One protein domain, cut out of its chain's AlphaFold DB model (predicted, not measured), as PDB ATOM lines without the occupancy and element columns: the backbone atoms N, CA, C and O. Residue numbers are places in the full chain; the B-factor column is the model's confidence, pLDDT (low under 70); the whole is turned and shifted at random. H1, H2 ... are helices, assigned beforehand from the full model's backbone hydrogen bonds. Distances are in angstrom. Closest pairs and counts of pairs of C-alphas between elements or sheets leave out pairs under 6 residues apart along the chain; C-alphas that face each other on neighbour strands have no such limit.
ATOM      1  N   GLY A  85     126.965 209.237 131.479       73.88
ATOM      2  CA  GLY A  85     126.501 208.067 130.744       73.88
ATOM      3  C   GLY A  85     125.030 207.762 131.043       73.88
ATOM      4  O   GLY A  85     124.536 207.998 132.145       73.88
ATOM      5  N   HIS A  86     124.321 207.189 130.069       74.75
ATOM      6  CA  HIS A  86     122.900 206.849 130.210       74.75
ATOM      7  C   HIS A  86     122.624 205.932 131.419       74.75
ATOM      8  O   HIS A  86     121.695 206.183 132.181       74.75
ATOM      9  N   ALA A  87     123.485 204.932 131.644       79.62
ATOM     10  CA  ALA A  87     123.376 204.011 132.776       79.62
ATOM     11  C   ALA A  87     123.524 204.715 134.140       79.62
ATOM     12  O   ALA A  87     122.809 204.395 135.089       79.62
ATOM     13  N   ASP A  88     124.409 205.708 134.230       80.94
ATOM     14  CA  ASP A  88     124.629 206.479 135.456       80.94
ATOM     15  C   ASP A  88     123.433 207.393 135.757       80.94
ATOM     16  O   ASP A  88     122.987 207.498 136.901       80.94
ATOM     17  N   ALA A  89     122.856 208.006 134.718       79.44
ATOM     18  CA  ALA A  89     121.652 208.821 134.843       79.44
ATOM     19  C   ALA A  89     120.440 207.991 135.304       79.44
ATOM     20  O   ALA A  89     119.695 208.429 136.186       79.44
ATOM     21  N   GLU A  90     120.250 206.786 134.758       82.69
ATOM     22  CA  GLU A  90     119.211 205.852 135.210       82.69
ATOM     23  C   GLU A  90     119.438 205.403 136.655       82.69
ATOM     24  O   GLU A  90     118.501 205.403 137.461       82.69
ATOM     25  N   PHE A  91     120.683 205.088 137.024       86.06
ATOM     26  CA  PHE A  91     121.024 204.735 138.396       86.06
ATOM     27  C   PHE A  91     120.675 205.870 139.366       86.06
ATOM     28  O   PHE A  91     119.970 205.638 140.348       86.06
ATOM     29  N   LEU A  92     121.079 207.109 139.082       85.19
ATOM     30  CA  LEU A  92     120.776 208.262 139.937       85.19
ATOM     31  C   LEU A  92     119.268 208.547 140.037       85.19
ATOM     32  O   LEU A  92     118.786 208.881 141.124       85.19
ATOM     33  N   ARG A  93     118.507 208.348 138.951       86.75
ATOM     34  CA  ARG A  93     117.032 208.393 138.982       86.75
ATOM     35  C   ARG A  93     116.465 207.306 139.895       86.75
ATOM     36  O   ARG A  93     115.644 207.617 140.748       86.75
ATOM     37  N   SER A  94     116.969 206.072 139.818       85.69
ATOM     38  CA  SER A  94     116.528 204.970 140.693       85.69
ATOM     39  C   SER A  94     116.799 205.218 142.185       85.69
ATOM     40  O   SER A  94     116.098 204.687 143.043       85.69
ATOM     41  N   GLN A  95     117.814 206.026 142.512       87.12
ATOM     42  CA  GLN A  95     118.156 206.410 143.887       87.12
ATOM     43  C   GLN A  95     117.401 207.668 144.372       87.12
ATOM     44  O   GLN A  95     117.605 208.121 145.505       87.12
ATOM     45  N   GLY A  96     116.550 208.255 143.525       86.88
ATOM     46  CA  GLY A  96     115.799 209.478 143.806       86.88
ATOM     47  C   GLY A  96     116.666 210.733 143.934       86.88
ATOM     48  O   GLY A  96     116.283 211.695 144.601       86.88
ATOM     49  N   CYS A  97     117.857 210.752 143.323       86.69
ATOM     50  CA  CYS A  97     118.785 211.888 143.389       86.69
ATOM     51  C   CYS A  97     118.252 213.151 142.692       86.69
ATOM     52  O   CYS A  97     118.711 214.256 143.001       86.69
ATOM     53  N   PHE A  98     117.243 213.020 141.828       86.25
ATOM     54  CA  PHE A  98     116.578 214.133 141.138       86.25
ATOM     55  C   PHE A  98     115.205 214.501 141.733       86.25
ATOM     56  O   PHE A  98     114.715 215.598 141.491       86.25
ATOM     57  N   ASP A  99     114.643 213.667 142.615       86.00
ATOM     58  CA  ASP A  99     113.320 213.888 143.215       86.00
ATOM     59  C   ASP A  99     113.364 214.858 144.402       86.00
ATOM     60  O   ASP A  99     113.973 214.563 145.439       86.00
ATOM     61  N   LEU A 100     112.737 216.026 144.272       87.50
ATOM     62  CA  LEU A 100     112.631 217.012 145.351       87.50
ATOM     63  C   LEU A 100     111.301 216.861 146.111       87.50
ATOM     64  O   LEU A 100     110.301 216.453 145.518       87.50
ATOM     65  N   PRO A 101     111.249 217.222 147.410       90.25
ATOM     66  CA  PRO A 101     109.987 217.283 148.137       90.25
ATOM     67  C   PRO A 101     109.001 218.253 147.468       90.25
ATOM     68  O   PRO A 101     109.439 219.240 146.868       90.25
ATOM     69  N   PRO A 102     107.680 218.053 147.638       89.62
ATOM     70  CA  PRO A 102     106.677 218.994 147.146       89.62
ATOM     71  C   PRO A 102     106.985 220.432 147.596       89.62
ATOM     72  O   PRO A 102     107.418 220.605 148.741       89.62
ATOM     73  N   PRO A 103     106.729 221.471 146.776       88.50
ATOM     74  CA  PRO A 103     107.157 222.844 147.065       88.50
ATOM     75  C   PRO A 103     106.775 223.366 148.457       88.50
ATOM     76  O   PRO A 103     107.584 224.019 149.114       88.50
ATOM     77  N   ALA A 104     105.582 223.022 148.955       88.00
ATOM     78  CA  ALA A 104     105.141 223.379 150.304       88.00
ATOM     79  C   ALA A 104     106.017 222.747 151.404       88.00
ATOM     80  O   ALA A 104     106.378 223.407 152.378       88.00
ATOM     81  N   VAL A 105     106.406 221.481 151.231       90.56
ATOM     82  CA  VAL A 105     107.278 220.761 152.168       90.56
ATOM     83  C   VAL A 105     108.724 221.231 152.026       90.56
ATOM     84  O   VAL A 105     109.385 221.477 153.034       90.56
ATOM     85  N   LEU A 106     109.201 221.445 150.799       92.31
ATOM     86  CA  LEU A 106     110.516 222.026 150.532       92.31
ATOM     87  C   LEU A 106     110.668 223.383 151.231       92.31
ATOM     88  O   LEU A 106     111.661 223.615 151.920       92.31
ATOM     89  N   LYS A 107     109.649 224.246 151.145       92.31
ATOM     90  CA  LYS A 107     109.615 225.542 151.833       92.31
ATOM     91  C   LYS A 107     109.784 225.384 153.347       92.31
ATOM     92  O   LYS A 107     110.546 226.139 153.943       92.31
ATOM     93  N   LEU A 108     109.154 224.383 153.972       92.38
ATOM     94  CA  LEU A 108     109.334 224.091 155.404       92.38
ATOM     95  C   LEU A 108     110.770 223.673 155.743       92.38
ATOM     96  O   LEU A 108     111.324 224.179 156.719       92.38
ATOM     97  N   PHE A 109     111.391 222.808 154.936       94.12
ATOM     98  CA  PHE A 109     112.805 222.453 155.110       94.12
ATOM     99  C   PHE A 109     113.699 223.694 155.021       94.12
ATOM    100  O   PHE A 109     114.567 223.888 155.869       94.12
ATOM    101  N   MET A 110     113.463 224.568 154.043       95.19
ATOM    102  CA  MET A 110     114.279 225.769 153.853       95.19
ATOM    103  C   MET A 110     114.090 226.781 154.986       95.19
ATOM    104  O   MET A 110     115.069 227.357 155.453       95.19
ATOM    105  N   ARG A 111     112.872 226.926 155.530       93.81
ATOM    106  CA  ARG A 111     112.649 227.723 156.750       93.81
ATOM    107  C   ARG A 111     113.502 227.211 157.915       93.81
ATOM    108  O   ARG A 111     114.078 228.018 158.636       93.81
ATOM    109  N   GLN A 112     113.621 225.891 158.075       92.06
ATOM    110  CA  GLN A 112     114.471 225.303 159.114       92.06
ATOM    111  C   GLN A 112     115.967 225.462 158.824       92.06
ATOM    112  O   GLN A 112     116.737 225.720 159.745       92.06
ATOM    113  N   TYR A 113     116.386 225.376 157.559       94.62
ATOM    114  CA  TYR A 113     117.767 225.655 157.161       94.62
ATOM    115  C   TYR A 113     118.193 227.074 157.560       94.62
ATOM    116  O   TYR A 113     119.182 227.243 158.276       94.62
ATOM    117  N   PHE A 114     117.427 228.087 157.139       93.88
ATOM    118  CA  PHE A 114     117.756 229.489 157.408       93.88
ATOM    119  C   PHE A 114     117.631 229.854 158.886       93.88
ATOM    120  O   PHE A 114     118.354 230.720 159.355       93.88
ATOM    121  N   ARG A 115     116.783 229.150 159.642       89.44
ATOM    122  CA  ARG A 115     116.662 229.327 161.093       89.44
ATOM    123  C   ARG A 115     117.813 228.692 161.878       89.44
ATOM    124  O   ARG A 115     118.310 229.299 162.817       89.44
ATOM    125  N   MET A 116     118.211 227.465 161.534       85.25
ATOM    126  CA  MET A 116     119.062 226.637 162.406       85.25
ATOM    127  C   MET A 116     120.500 226.464 161.905       85.25
ATOM    128  O   MET A 116     121.418 226.304 162.708       85.25
ATOM    129  N   VAL A 117     120.715 226.472 160.588       88.12
ATOM    130  CA  VAL A 117     122.018 226.162 159.970       88.12
ATOM    131  C   VAL A 117     122.710 227.432 159.489       88.12
ATOM    132  O   VAL A 117     123.871 227.663 159.827       88.12
ATOM    133  N   HIS A 118     121.991 228.266 158.737       92.12
ATOM    134  CA  HIS A 118     122.533 229.472 158.104       92.12
ATOM    135  C   HIS A 118     123.197 230.458 159.081       92.12
ATOM    136  O   HIS A 118     124.303 230.885 158.759       92.12
ATOM    137  N   PRO A 119     122.672 230.729 160.298       88.69
ATOM    138  CA  PRO A 119     123.316 231.674 161.218       88.69
ATOM    139  C   PRO A 119     124.744 231.276 161.624       88.69
ATOM    140  O   PRO A 119     125.560 232.132 161.945       88.69
ATOM    141  N   ASN A 120     125.060 229.975 161.588       83.25
ATOM    142  CA  ASN A 120     126.387 229.445 161.917       83.25
ATOM    143  C   ASN A 120     127.264 229.204 160.679       83.25
ATOM    144  O   ASN A 120     128.484 229.108 160.791       83.25
ATOM    145  N   LEU A 121     126.654 229.031 159.503       90.38
ATOM    146  CA  LEU A 121     127.348 228.760 158.247       90.38
ATOM    147  C   LEU A 121     126.578 229.398 157.073       90.38
ATOM    148  O   LEU A 121     125.881 228.694 156.334       90.38
ATOM    149  N   PRO A 122     126.690 230.725 156.877       93.56
ATOM    150  CA  PRO A 122     125.881 231.463 155.909       93.56
ATOM    151  C   PRO A 122     126.479 231.399 154.500       93.56
ATOM    152  O   PRO A 122     126.808 232.405 153.878       93.56
ATOM    153  N   VAL A 123     126.644 230.185 153.983       94.62
ATOM    154  CA  VAL A 123     127.266 229.938 152.673       94.62
ATOM    155  C   VAL A 123     126.288 230.094 151.509       94.62
ATOM    156  O   VAL A 123     126.703 229.984 150.366       94.62
ATOM    157  N   VAL A 124     125.009 230.365 151.782       94.00
ATOM    158  CA  VAL A 124     123.951 230.615 150.787       94.00
ATOM    159  C   VAL A 124     123.379 232.008 151.032       94.00
ATOM    160  O   VAL A 124     123.100 232.354 152.176       94.00
ATOM    161  N   VAL A 125     123.185 232.798 149.979       92.56
ATOM    162  CA  VAL A 125     122.611 234.150 150.080       92.56
ATOM    163  C   VAL A 125     121.084 234.049 150.234       92.56
ATOM    164  O   VAL A 125     120.399 233.580 149.320       92.56
ATOM    165  N   GLU A 126     120.542 234.439 151.394       92.69
ATOM    166  CA  GLU A 126     119.151 234.174 151.799       92.69
ATOM    167  C   GLU A 126     118.118 234.893 150.922       92.69
ATOM    168  O   GLU A 126     117.184 234.258 150.428       92.69
ATOM    169  N   ASN A 127     118.283 236.195 150.686       90.00
ATOM    170  CA  ASN A 127     117.332 236.987 149.896       90.00
ATOM    171  C   ASN A 127     117.186 236.442 148.463       90.00
ATOM    172  O   ASN A 127     116.080 236.250 147.960       90.00
ATOM    173  N   SER A 128     118.315 236.095 147.847       89.75
ATOM    174  CA  SER A 128     118.397 235.525 146.510       89.75
ATOM    175  C   SER A 128     117.737 234.151 146.476       89.75
ATOM    176  O   SER A 128     117.087 233.796 145.495       89.75
ATOM    177  N   PHE A 129     117.881 233.356 147.540       92.38
ATOM    178  CA  PHE A 129     117.228 232.057 147.650       92.38
ATOM    179  C   PHE A 129     115.700 232.188 147.709       92.38
ATOM    180  O   PHE A 129     115.005 231.518 146.947       92.38
ATOM    181  N   TRP A 130     115.168 233.071 148.559       91.38
ATOM    182  CA  TRP A 130     113.718 233.254 148.697       91.38
ATOM    183  C   TRP A 130     113.062 233.902 147.477       91.38
ATOM    184  O   TRP A 130     111.912 233.583 147.181       91.38
ATOM    185  N   ALA A 131     113.799 234.720 146.719       90.12
ATOM    186  CA  ALA A 131     113.333 235.293 145.456       90.12
ATOM    187  C   ALA A 131     112.980 234.236 144.385       90.12
ATOM    188  O   ALA A 131     112.342 234.563 143.391       90.12
ATOM    189  N   ARG A 132     113.364 232.965 144.584       88.75
ATOM    190  CA  ARG A 132     113.063 231.846 143.672       88.75
ATOM    191  C   ARG A 132     111.663 231.245 143.846       88.75
ATOM    192  O   ARG A 132     111.312 230.321 143.113       88.75
ATOM    193  N   TRP A 133     110.886 231.712 144.825       87.94
ATOM    194  CA  TRP A 133     109.484 231.322 144.972       87.94
ATOM    195  C   TRP A 133     108.569 232.280 144.209       87.94
ATOM    196  O   TRP A 133     108.491 233.464 144.530       87.94
ATOM    197  N   GLU A 134     107.795 231.735 143.274       83.62
ATOM    198  CA  GLU A 134     106.681 232.423 142.621       83.62
ATOM    199  C   GLU A 134     105.371 231.821 143.149       83.62
ATOM    200  O   GLU A 134     104.906 230.765 142.705       83.62
ATOM    201  N   GLY A 135     104.806 232.453 144.184       81.69
ATOM    202  CA  GLY A 135     103.658 231.911 144.919       81.69
ATOM    203  C   GLY A 135     103.999 230.583 145.608       81.69
ATOM    204  O   GLY A 135     104.826 230.547 146.525       81.69
ATOM    205  N   ASP A 136     103.367 229.498 145.152       80.00
ATOM    206  CA  ASP A 136     103.593 228.128 145.640       80.00
ATOM    207  C   ASP A 136     104.547 227.310 144.752       80.00
ATOM    208  O   ASP A 136     104.841 226.155 145.061       80.00
ATOM    209  N   THR A 137     105.064 227.897 143.669       82.06
ATOM    210  CA  THR A 137     106.015 227.238 142.764       82.06
ATOM    211  C   THR A 137     107.455 227.641 143.078       82.06
ATOM    212  O   THR A 137     107.717 228.758 143.523       82.06
ATOM    213  N   PHE A 138     108.391 226.711 142.883       86.56
ATOM    214  CA  PHE A 138     109.815 226.909 143.153       86.56
ATOM    215  C   PHE A 138     110.633 226.768 141.867       86.56
ATOM    216  O   PHE A 138     110.496 225.766 141.161       86.56
ATOM    217  N   ASN A 139     111.495 227.745 141.583       86.25
ATOM    218  CA  ASN A 139     112.347 227.765 140.395       86.25
ATOM    219  C   ASN A 139     113.788 227.303 140.708       86.25
ATOM    220  O   ASN A 139     114.492 227.931 141.502       86.25
ATOM    221  N   LEU A 140     114.242 226.225 140.049       81.69
ATOM    222  CA  LEU A 140     115.588 225.653 140.219       81.69
ATOM    223  C   LEU A 140     116.618 226.123 139.171       81.69
ATOM    224  O   LEU A 140     117.801 225.880 139.360       81.69
ATOM    225  N   ALA A 141     116.229 226.803 138.088       71.19
ATOM    226  CA  ALA A 141     117.052 226.971 136.875       71.19
ATOM    227  C   ALA A 141     118.434 227.644 137.069       71.19
ATOM    228  O   ALA A 141     119.264 227.616 136.167       71.19
ATOM    229  N   GLN A 142     118.692 228.249 138.233       74.12
ATOM    230  CA  GLN A 142     119.951 228.917 138.594       74.12
ATOM    231  C   GLN A 142     120.428 228.555 140.011       74.12
ATOM    232  O   GLN A 142     121.125 229.333 140.667       74.12
ATOM    233  N   LEU A 143     119.970 227.433 140.562       85.50
ATOM    234  CA  LEU A 143     120.455 226.905 141.830       85.50
ATOM    235  C   LEU A 143     121.034 225.520 141.586       85.50
ATOM    236  O   LEU A 143     120.366 224.651 141.030       85.50
ATOM    237  N   SER A 144     122.253 225.304 142.069       90.94
ATOM    238  CA  SER A 144     122.858 223.981 142.067       90.94
ATOM    239  C   SER A 144     121.950 222.969 142.772       90.94
ATOM    240  O   SER A 144     121.610 223.123 143.953       90.94
ATOM    241  N   LEU A 145     121.589 221.899 142.058       90.56
ATOM    242  CA  LEU A 145     120.851 220.775 142.634       90.56
ATOM    243  C   LEU A 145     121.624 220.163 143.811       90.56
ATOM    244  O   LEU A 145     121.020 219.774 144.811       90.56
ATOM    245  N   LEU A 146     122.955 220.114 143.714       93.50
ATOM    246  CA  LEU A 146     123.822 219.616 144.775       93.50
ATOM    247  C   LEU A 146     123.721 220.495 146.033       93.50
ATOM    248  O   LEU A 146     123.547 219.977 147.140       93.50
ATOM    249  N   VAL A 147     123.761 221.821 145.879       95.31
ATOM    250  CA  VAL A 147     123.589 222.751 147.008       95.31
ATOM    251  C   VAL A 147     122.206 222.576 147.638       95.31
ATOM    252  O   VAL A 147     122.105 222.400 148.850       95.31
ATOM    253  N   LEU A 148     121.138 222.496 146.841       94.81
ATOM    254  CA  LEU A 148     119.792 222.280 147.381       94.81
ATOM    255  C   LEU A 148     119.662 220.945 148.138       94.81
ATOM    256  O   LEU A 148     119.068 220.887 149.218       94.81
ATOM    257  N   ARG A 149     120.252 219.866 147.612       94.31
ATOM    258  CA  ARG A 149     120.285 218.545 148.262       94.31
ATOM    259  C   ARG A 149     121.020 218.578 149.597       94.31
ATOM    260  O   ARG A 149     120.551 217.998 150.576       94.31
ATOM    261  N   THR A 150     122.155 219.266 149.656       96.38
ATOM    262  CA  THR A 150     122.923 219.403 150.898       96.38
ATOM    263  C   THR A 150     122.223 220.302 151.921       96.38
ATOM    264  O   THR A 150     122.290 220.013 153.118       96.38
ATOM    265  N   MET A 151     121.455 221.306 151.483       96.75
ATOM    266  CA  MET A 151     120.557 222.080 152.354       96.75
ATOM    267  C   MET A 151     119.430 221.212 152.936       96.75
ATOM    268  O   MET A 151     119.175 221.280 154.139       96.75
ATOM    269  N   LEU A 152     118.787 220.357 152.127       95.12
ATOM    270  CA  LEU A 152     117.778 219.390 152.598       95.12
ATOM    271  C   LEU A 152     118.354 218.442 153.655       95.12
ATOM    272  O   LEU A 152     117.743 218.230 154.706       95.12
ATOM    273  N   PHE A 153     119.556 217.920 153.404       93.69
ATOM    274  CA  PHE A 153     120.306 217.126 154.371       93.69
ATOM    275  C   PHE A 153     120.525 217.892 155.684       93.69
ATOM    276  O   PHE A 153     120.142 217.395 156.744       93.69
ATOM    277  N   ALA A 154     121.083 219.103 155.632       90.12
ATOM    278  CA  ALA A 154     121.405 219.875 156.831       90.12
ATOM    279  C   ALA A 154     120.148 220.276 157.630       90.12
ATOM    280  O   ALA A 154     120.165 220.272 158.862       90.12
ATOM    281  N   ALA A 155     119.041 220.570 156.943       92.56
ATOM    282  CA  ALA A 155     117.774 220.956 157.560       92.56
ATOM    283  C   ALA A 155     117.005 219.784 158.188       92.56
ATOM    284  O   ALA A 155     116.240 219.990 159.129       92.56
ATOM    285  N   SER A 156     117.199 218.557 157.694       89.88
ATOM    286  CA  SER A 156     116.414 217.374 158.088       89.88
ATOM    287  C   SER A 156     116.389 217.090 159.600       89.88
ATOM    288  O   SER A 156     115.391 216.580 160.106       89.88
ATOM    289  N   CYS A 157     117.434 217.480 160.339       81.12
ATOM    290  CA  CYS A 157     117.516 217.357 161.801       81.12
ATOM    291  C   CYS A 157     116.493 218.221 162.561       81.12
ATOM    292  O   CYS A 157     116.197 217.942 163.724       81.12
ATOM    293  N   TYR A 158     115.973 219.270 161.923       84.31
ATOM    294  CA  TYR A 158     115.171 220.321 162.556       84.31
ATOM    295  C   TYR A 158     113.712 220.335 162.083       84.31
ATOM    296  O   TYR A 158     112.884 221.054 162.633       84.31
ATOM    297  N   VAL A 159     113.367 219.525 161.078       88.12
ATOM    298  CA  VAL A 159     111.992 219.413 160.567       88.12
ATOM    299  C   VAL A 159     111.147 218.552 161.507       88.12
ATOM    300  O   VAL A 159     111.603 217.505 161.961       88.12
ATOM    301  N   ASP A 160     109.914 218.977 161.795       85.56
ATOM    302  CA  ASP A 160     109.004 218.241 162.678       85.56
ATOM    303  C   ASP A 160     108.669 216.835 162.133       85.56
ATOM    304  O   ASP A 160     108.488 216.625 160.930       85.56
ATOM    305  N   ASN A 161     108.523 215.863 163.041       82.44
ATOM    306  CA  ASN A 161     108.266 214.459 162.691       82.44
ATOM    307  C   ASN A 161     106.955 214.246 161.915       82.44
ATOM    308  O   ASN A 161     106.872 213.306 161.136       82.44
ATOM    309  N   SER A 162     105.944 215.103 162.097       85.62
ATOM    310  CA  SER A 162     104.682 215.034 161.346       85.62
ATOM    311  C   SER A 162     104.893 215.280 159.851       85.62
ATOM    312  O   SER A 162     104.393 214.527 159.020       85.62
ATOM    313  N   THR A 163     105.684 216.297 159.510       87.75
ATOM    314  CA  THR A 163     106.048 216.629 158.127       87.75
ATOM    315  C   THR A 163     106.880 215.515 157.496       87.75
ATOM    316  O   THR A 163     106.669 215.161 156.341       87.75
ATOM    317  N   LEU A 164     107.802 214.923 158.263       88.25
ATOM    318  CA  LEU A 164     108.634 213.808 157.803       88.25
ATOM    319  C   LEU A 164     107.838 212.512 157.605       88.25
ATOM    320  O   LEU A 164     108.059 211.817 156.615       88.25
ATOM    321  N   ALA A 165     106.884 212.216 158.488       87.44
ATOM    322  CA  ALA A 165     105.979 211.080 158.334       87.44
ATOM    323  C   ALA A 165     105.115 211.213 157.070       87.44
ATOM    324  O   ALA A 165     104.901 210.226 156.373       87.44
ATOM    325  N   GLY A 166     104.700 212.437 156.719       85.25
ATOM    326  CA  GLY A 166     104.012 212.729 155.455       85.25
ATOM    327  C   GLY A 166     104.850 212.455 154.197       85.25
ATOM    328  O   GLY A 166     104.285 212.271 153.126       85.25
ATOM    329  N   LEU A 167     106.180 212.384 154.325       86.69
ATOM    330  CA  LEU A 167     107.109 211.965 153.268       86.69
ATOM    331  C   LEU A 167     107.514 210.478 153.375       86.69
ATOM    332  O   LEU A 167     108.390 210.032 152.639       86.69
ATOM    333  N   GLY A 168     106.925 209.715 154.302       86.44
ATOM    334  CA  GLY A 168     107.230 208.295 154.510       86.44
ATOM    335  C   GLY A 168     108.452 208.009 155.392       86.44
ATOM    336  O   GLY A 168     108.927 206.874 155.425       86.44
ATOM    337  N   PHE A 169     108.979 209.001 156.119       87.50
ATOM    338  CA  PHE A 169     110.093 208.791 157.045       87.50
ATOM    339  C   PHE A 169     109.620 208.441 158.460       87.50
ATOM    340  O   PHE A 169     108.779 209.119 159.045       87.50
ATOM    341  N   ASN A 170     110.288 207.465 159.070       81.12
ATOM    342  CA  ASN A 170     110.085 207.020 160.451       81.12
ATOM    343  C   ASN A 170     110.879 207.853 161.479       81.12
ATOM    344  O   ASN A 170     110.991 207.468 162.642       81.12
ATOM    345  N   GLY A 171     111.460 208.986 161.064       80.25
ATOM    346  CA  GLY A 171     112.160 209.925 161.942       80.25
ATOM    347  C   GLY A 171     113.221 210.775 161.236       80.25
ATOM    348  O   GLY A 171     113.635 210.497 160.108       80.25
ATOM    349  N   GLN A 172     113.704 211.802 161.941       82.44
ATOM    350  CA  GLN A 172     114.701 212.770 161.453       82.44
ATOM    351  C   GLN A 172     116.020 212.103 161.029       82.44
ATOM    352  O   GLN A 172     116.567 212.435 159.978       82.44
ATOM    353  N   ARG A 173     116.499 211.100 161.780       80.25
ATOM    354  CA  ARG A 173     117.718 210.333 161.455       80.25
ATOM    355  C   ARG A 173     117.635 209.616 160.102       80.25
ATOM    356  O   ARG A 173     118.605 209.624 159.349       80.25
ATOM    357  N   GLN A 174     116.485 209.017 159.778       84.12
ATOM    358  CA  GLN A 174     116.284 208.316 158.504       84.12
ATOM    359  C   GLN A 174     116.266 209.303 157.335       84.12
ATOM    360  O   GLN A 174     116.975 209.089 156.352       84.12
ATOM    361  N   ALA A 175     115.512 210.401 157.474       87.12
ATOM    362  CA  ALA A 175     115.459 211.465 156.475       87.12
ATOM    363  C   ALA A 175     116.855 212.046 156.212       87.12
ATOM    364  O   ALA A 175     117.291 212.132 155.065       87.12
ATOM    365  N   ARG A 176     117.604 212.354 157.279       87.06
ATOM    366  CA  ARG A 176     118.984 212.841 157.192       87.06
ATOM    367  C   ARG A 176     119.886 211.896 156.413       87.06
ATOM    368  O   ARG A 176     120.588 212.337 155.510       87.06
ATOM    369  N   ASN A 177     119.876 210.609 156.754       85.06
ATOM    370  CA  ASN A 177     120.748 209.622 156.119       85.06
ATOM    371  C   ASN A 177     120.415 209.429 154.631       85.06
ATOM    372  O   ASN A 177     121.334 209.269 153.826       85.06
ATOM    373  N   LEU A 178     119.131 209.481 154.254       89.00
ATOM    374  CA  LEU A 178     118.726 209.415 152.851       89.00
ATOM    375  C   LEU A 178     119.190 210.654 152.078       89.00
ATOM    376  O   LEU A 178     119.868 210.507 151.063       89.00
ATOM    377  N   TYR A 179     118.889 211.860 152.570       92.12
ATOM    378  CA  TYR A 179     119.293 213.094 151.891       92.12
ATOM    379  C   TYR A 179     120.815 213.250 151.825       92.12
ATOM    380  O   TYR A 179     121.334 213.691 150.802       92.12
ATOM    381  N   TYR A 180     121.544 212.815 152.861       90.38
ATOM    382  CA  TYR A 180     123.004 212.724 152.830       90.38
ATOM    383  C   TYR A 180     123.488 211.809 151.698       90.38
ATOM    384  O   TYR A 180     124.332 212.210 150.901       90.38
ATOM    385  N   ARG A 181     122.938 210.589 151.602       90.44
ATOM    386  CA  ARG A 181     123.297 209.622 150.554       90.44
ATOM    387  C   ARG A 181     123.013 210.177 149.161       90.44
ATOM    388  O   ARG A 181     123.867 210.064 148.292       90.44
ATOM    389  N   GLN A 182     121.849 210.788 148.954       90.69
ATOM    390  CA  GLN A 182     121.475 211.374 147.667       90.69
ATOM    391  C   GLN A 182     122.401 212.527 147.278       90.69
ATOM    392  O   GLN A 182     122.894 212.547 146.155       90.69
ATOM    393  N   ALA A 183     122.686 213.449 148.203       92.06
ATOM    394  CA  ALA A 183     123.622 214.545 147.971       92.06
ATOM    395  C   ALA A 183     125.040 214.035 147.667       92.06
ATOM    396  O   ALA A 183     125.682 214.516 146.737       92.06
ATOM    397  N   LYS A 184     125.504 213.021 148.409       90.94
ATOM    398  CA  LYS A 184     126.800 212.381 148.174       90.94
ATOM    399  C   LYS A 184     126.875 211.748 146.784       90.94
ATOM    400  O   LYS A 184     127.872 211.939 146.108       90.94
ATOM    401  N   LEU A 185     125.836 211.037 146.344       87.44
ATOM    402  CA  LEU A 185     125.796 210.448 145.002       87.44
ATOM    403  C   LEU A 185     125.868 211.522 143.908       87.44
ATOM    404  O   LEU A 185     126.635 211.373 142.968       87.44
ATOM    405  N   VAL A 186     125.136 212.631 144.053       87.94
ATOM    406  CA  VAL A 186     125.207 213.752 143.096       87.94
ATOM    407  C   VAL A 186     126.626 214.331 143.010       87.94
ATOM    408  O   VAL A 186     127.093 214.649 141.919       87.94
ATOM    409  N   PHE A 187     127.322 214.425 144.146       89.38
ATOM    410  CA  PHE A 187     128.714 214.865 144.212       89.38
ATOM    411  C   PHE A 187     129.699 213.846 143.610       89.38
ATOM    412  O   PHE A 187     130.531 214.220 142.791       89.38
ATOM    413  N   ASP A 188     129.602 212.565 143.984       87.25
ATOM    414  CA  ASP A 188     130.527 211.506 143.550       87.25
ATOM    415  C   ASP A 188     130.499 211.300 142.026       87.25
ATOM    416  O   ASP A 188     131.528 211.000 141.423       87.25
ATOM    417  N   PHE A 189     129.329 211.476 141.404       84.06
ATOM    418  CA  PHE A 189     129.151 211.387 139.952       84.06
ATOM    419  C   PHE A 189     129.563 212.669 139.208       84.06
ATOM    420  O   PHE A 189     129.467 212.716 137.985       84.06
ATOM    421  N   GLY A 190     130.013 213.708 139.919       81.81
ATOM    422  CA  GLY A 190     130.556 214.922 139.310       81.81
ATOM    423  C   GLY A 190     129.537 215.745 138.517       81.81
ATOM    424  O   GLY A 190     129.923 216.390 137.548       81.81
ATOM    425  N   ILE A 191     128.251 215.726 138.903       82.19
ATOM    426  CA  ILE A 191     127.200 216.506 138.216       82.19
ATOM    427  C   ILE A 191     127.472 218.012 138.309       82.19
ATOM    428  O   ILE A 191     127.205 218.751 137.364       82.19
ATOM    429  N   GLU A 192     127.957 218.474 139.461       86.75
ATOM    430  CA  GLU A 192     128.235 219.887 139.691       86.75
ATOM    431  C   GLU A 192     129.661 220.238 139.266       86.75
ATOM    432  O   GLU A 192     130.633 219.674 139.776       86.75
TER     433      GLU A 192
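This is residues 85 to 192 of the 879 residues of the protein "Fungal_trans domain-containing protein" of Cercospora berteroae (UniProt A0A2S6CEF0). Two helices side by side, H4 and H6, run opposite ways through the middle, and a third, H2, packs on H4 at a steep tilt, coming closest at Ala 155, the last residue of H4. H1 lies out at one end, near the later part of H6, while the short H5 lies far out near the beginning of H6 and the short H3 lies near H2, followed by a long link that leads back to H4. The printed part has 108 residues with six named helices, H1 to H6 in order along the chain, and no named strand, and its class is all helix. The whole is compact, with a radius of gyration of the C-alphas of 13.8 A and spans of 38 by 32 by 28 A.

Begin at H1, residues 86 to 94, which touches no helix. It is close to but not clearly touching H6, residues 172 to 188, where the closest C-alphas, those of Leu 92 and Leu 185, are 7.5 A apart. These two run opposite ways at a shallow tilt of 9 degrees. Next look at H2, residues 103 to 116, which touches H4, residues 145 to 155; their closest C-alphas, Tyr 113 and Ala 155, are 4.7 A apart. They run the same way at a steep tilt of 63 degrees. H3, residues 126 to 130, is close to but not clearly touching H2, with the closest C-alphas, Phe 114 and Glu 126, 7.4 A apart. H4 also touches H6, closest at the C-alphas of Phe 153 and Tyr 179, 4.8 A apart, and they run opposite ways at a shallow tilt of 23 degrees. H5, residues 161 to 165, only just touches H6, with 3 pairs of C-alphas within 8 A, and H6 touches H5 with residues 172 to 175 alone; the closest C-alphas are those of Asn 161 and Gln 172, 6.8 A apart. H2 and H6 are apart. In all six helices every O i to N i+4 pair is within hydrogen-bond range.

Find C-alpha 86 at (122.900, 206.849, 130.210); from there H1 runs 12.4 A to C-alpha 94. H2 runs 19.8 A from C-alpha 103 at (107.157, 222.844, 147.065), and H3 measures 6.3 A. H4 is 15.2 A long and H5 6.0 A. H6, the longest helix, runs 23.9 A to C-alpha 188 at (130.527, 211.506, 143.550).

The two C-alphas farthest apart are those of His 86 and Pro 119, 39.7 A. The printed part has no cut. The link from H3 to H4, residues 131 to 144, is long, and within it residues 133 to 134 pair with 137 to 138, antiparallel. The mean pLDDT of the printed part is 87.7, and no printed residue is under 70.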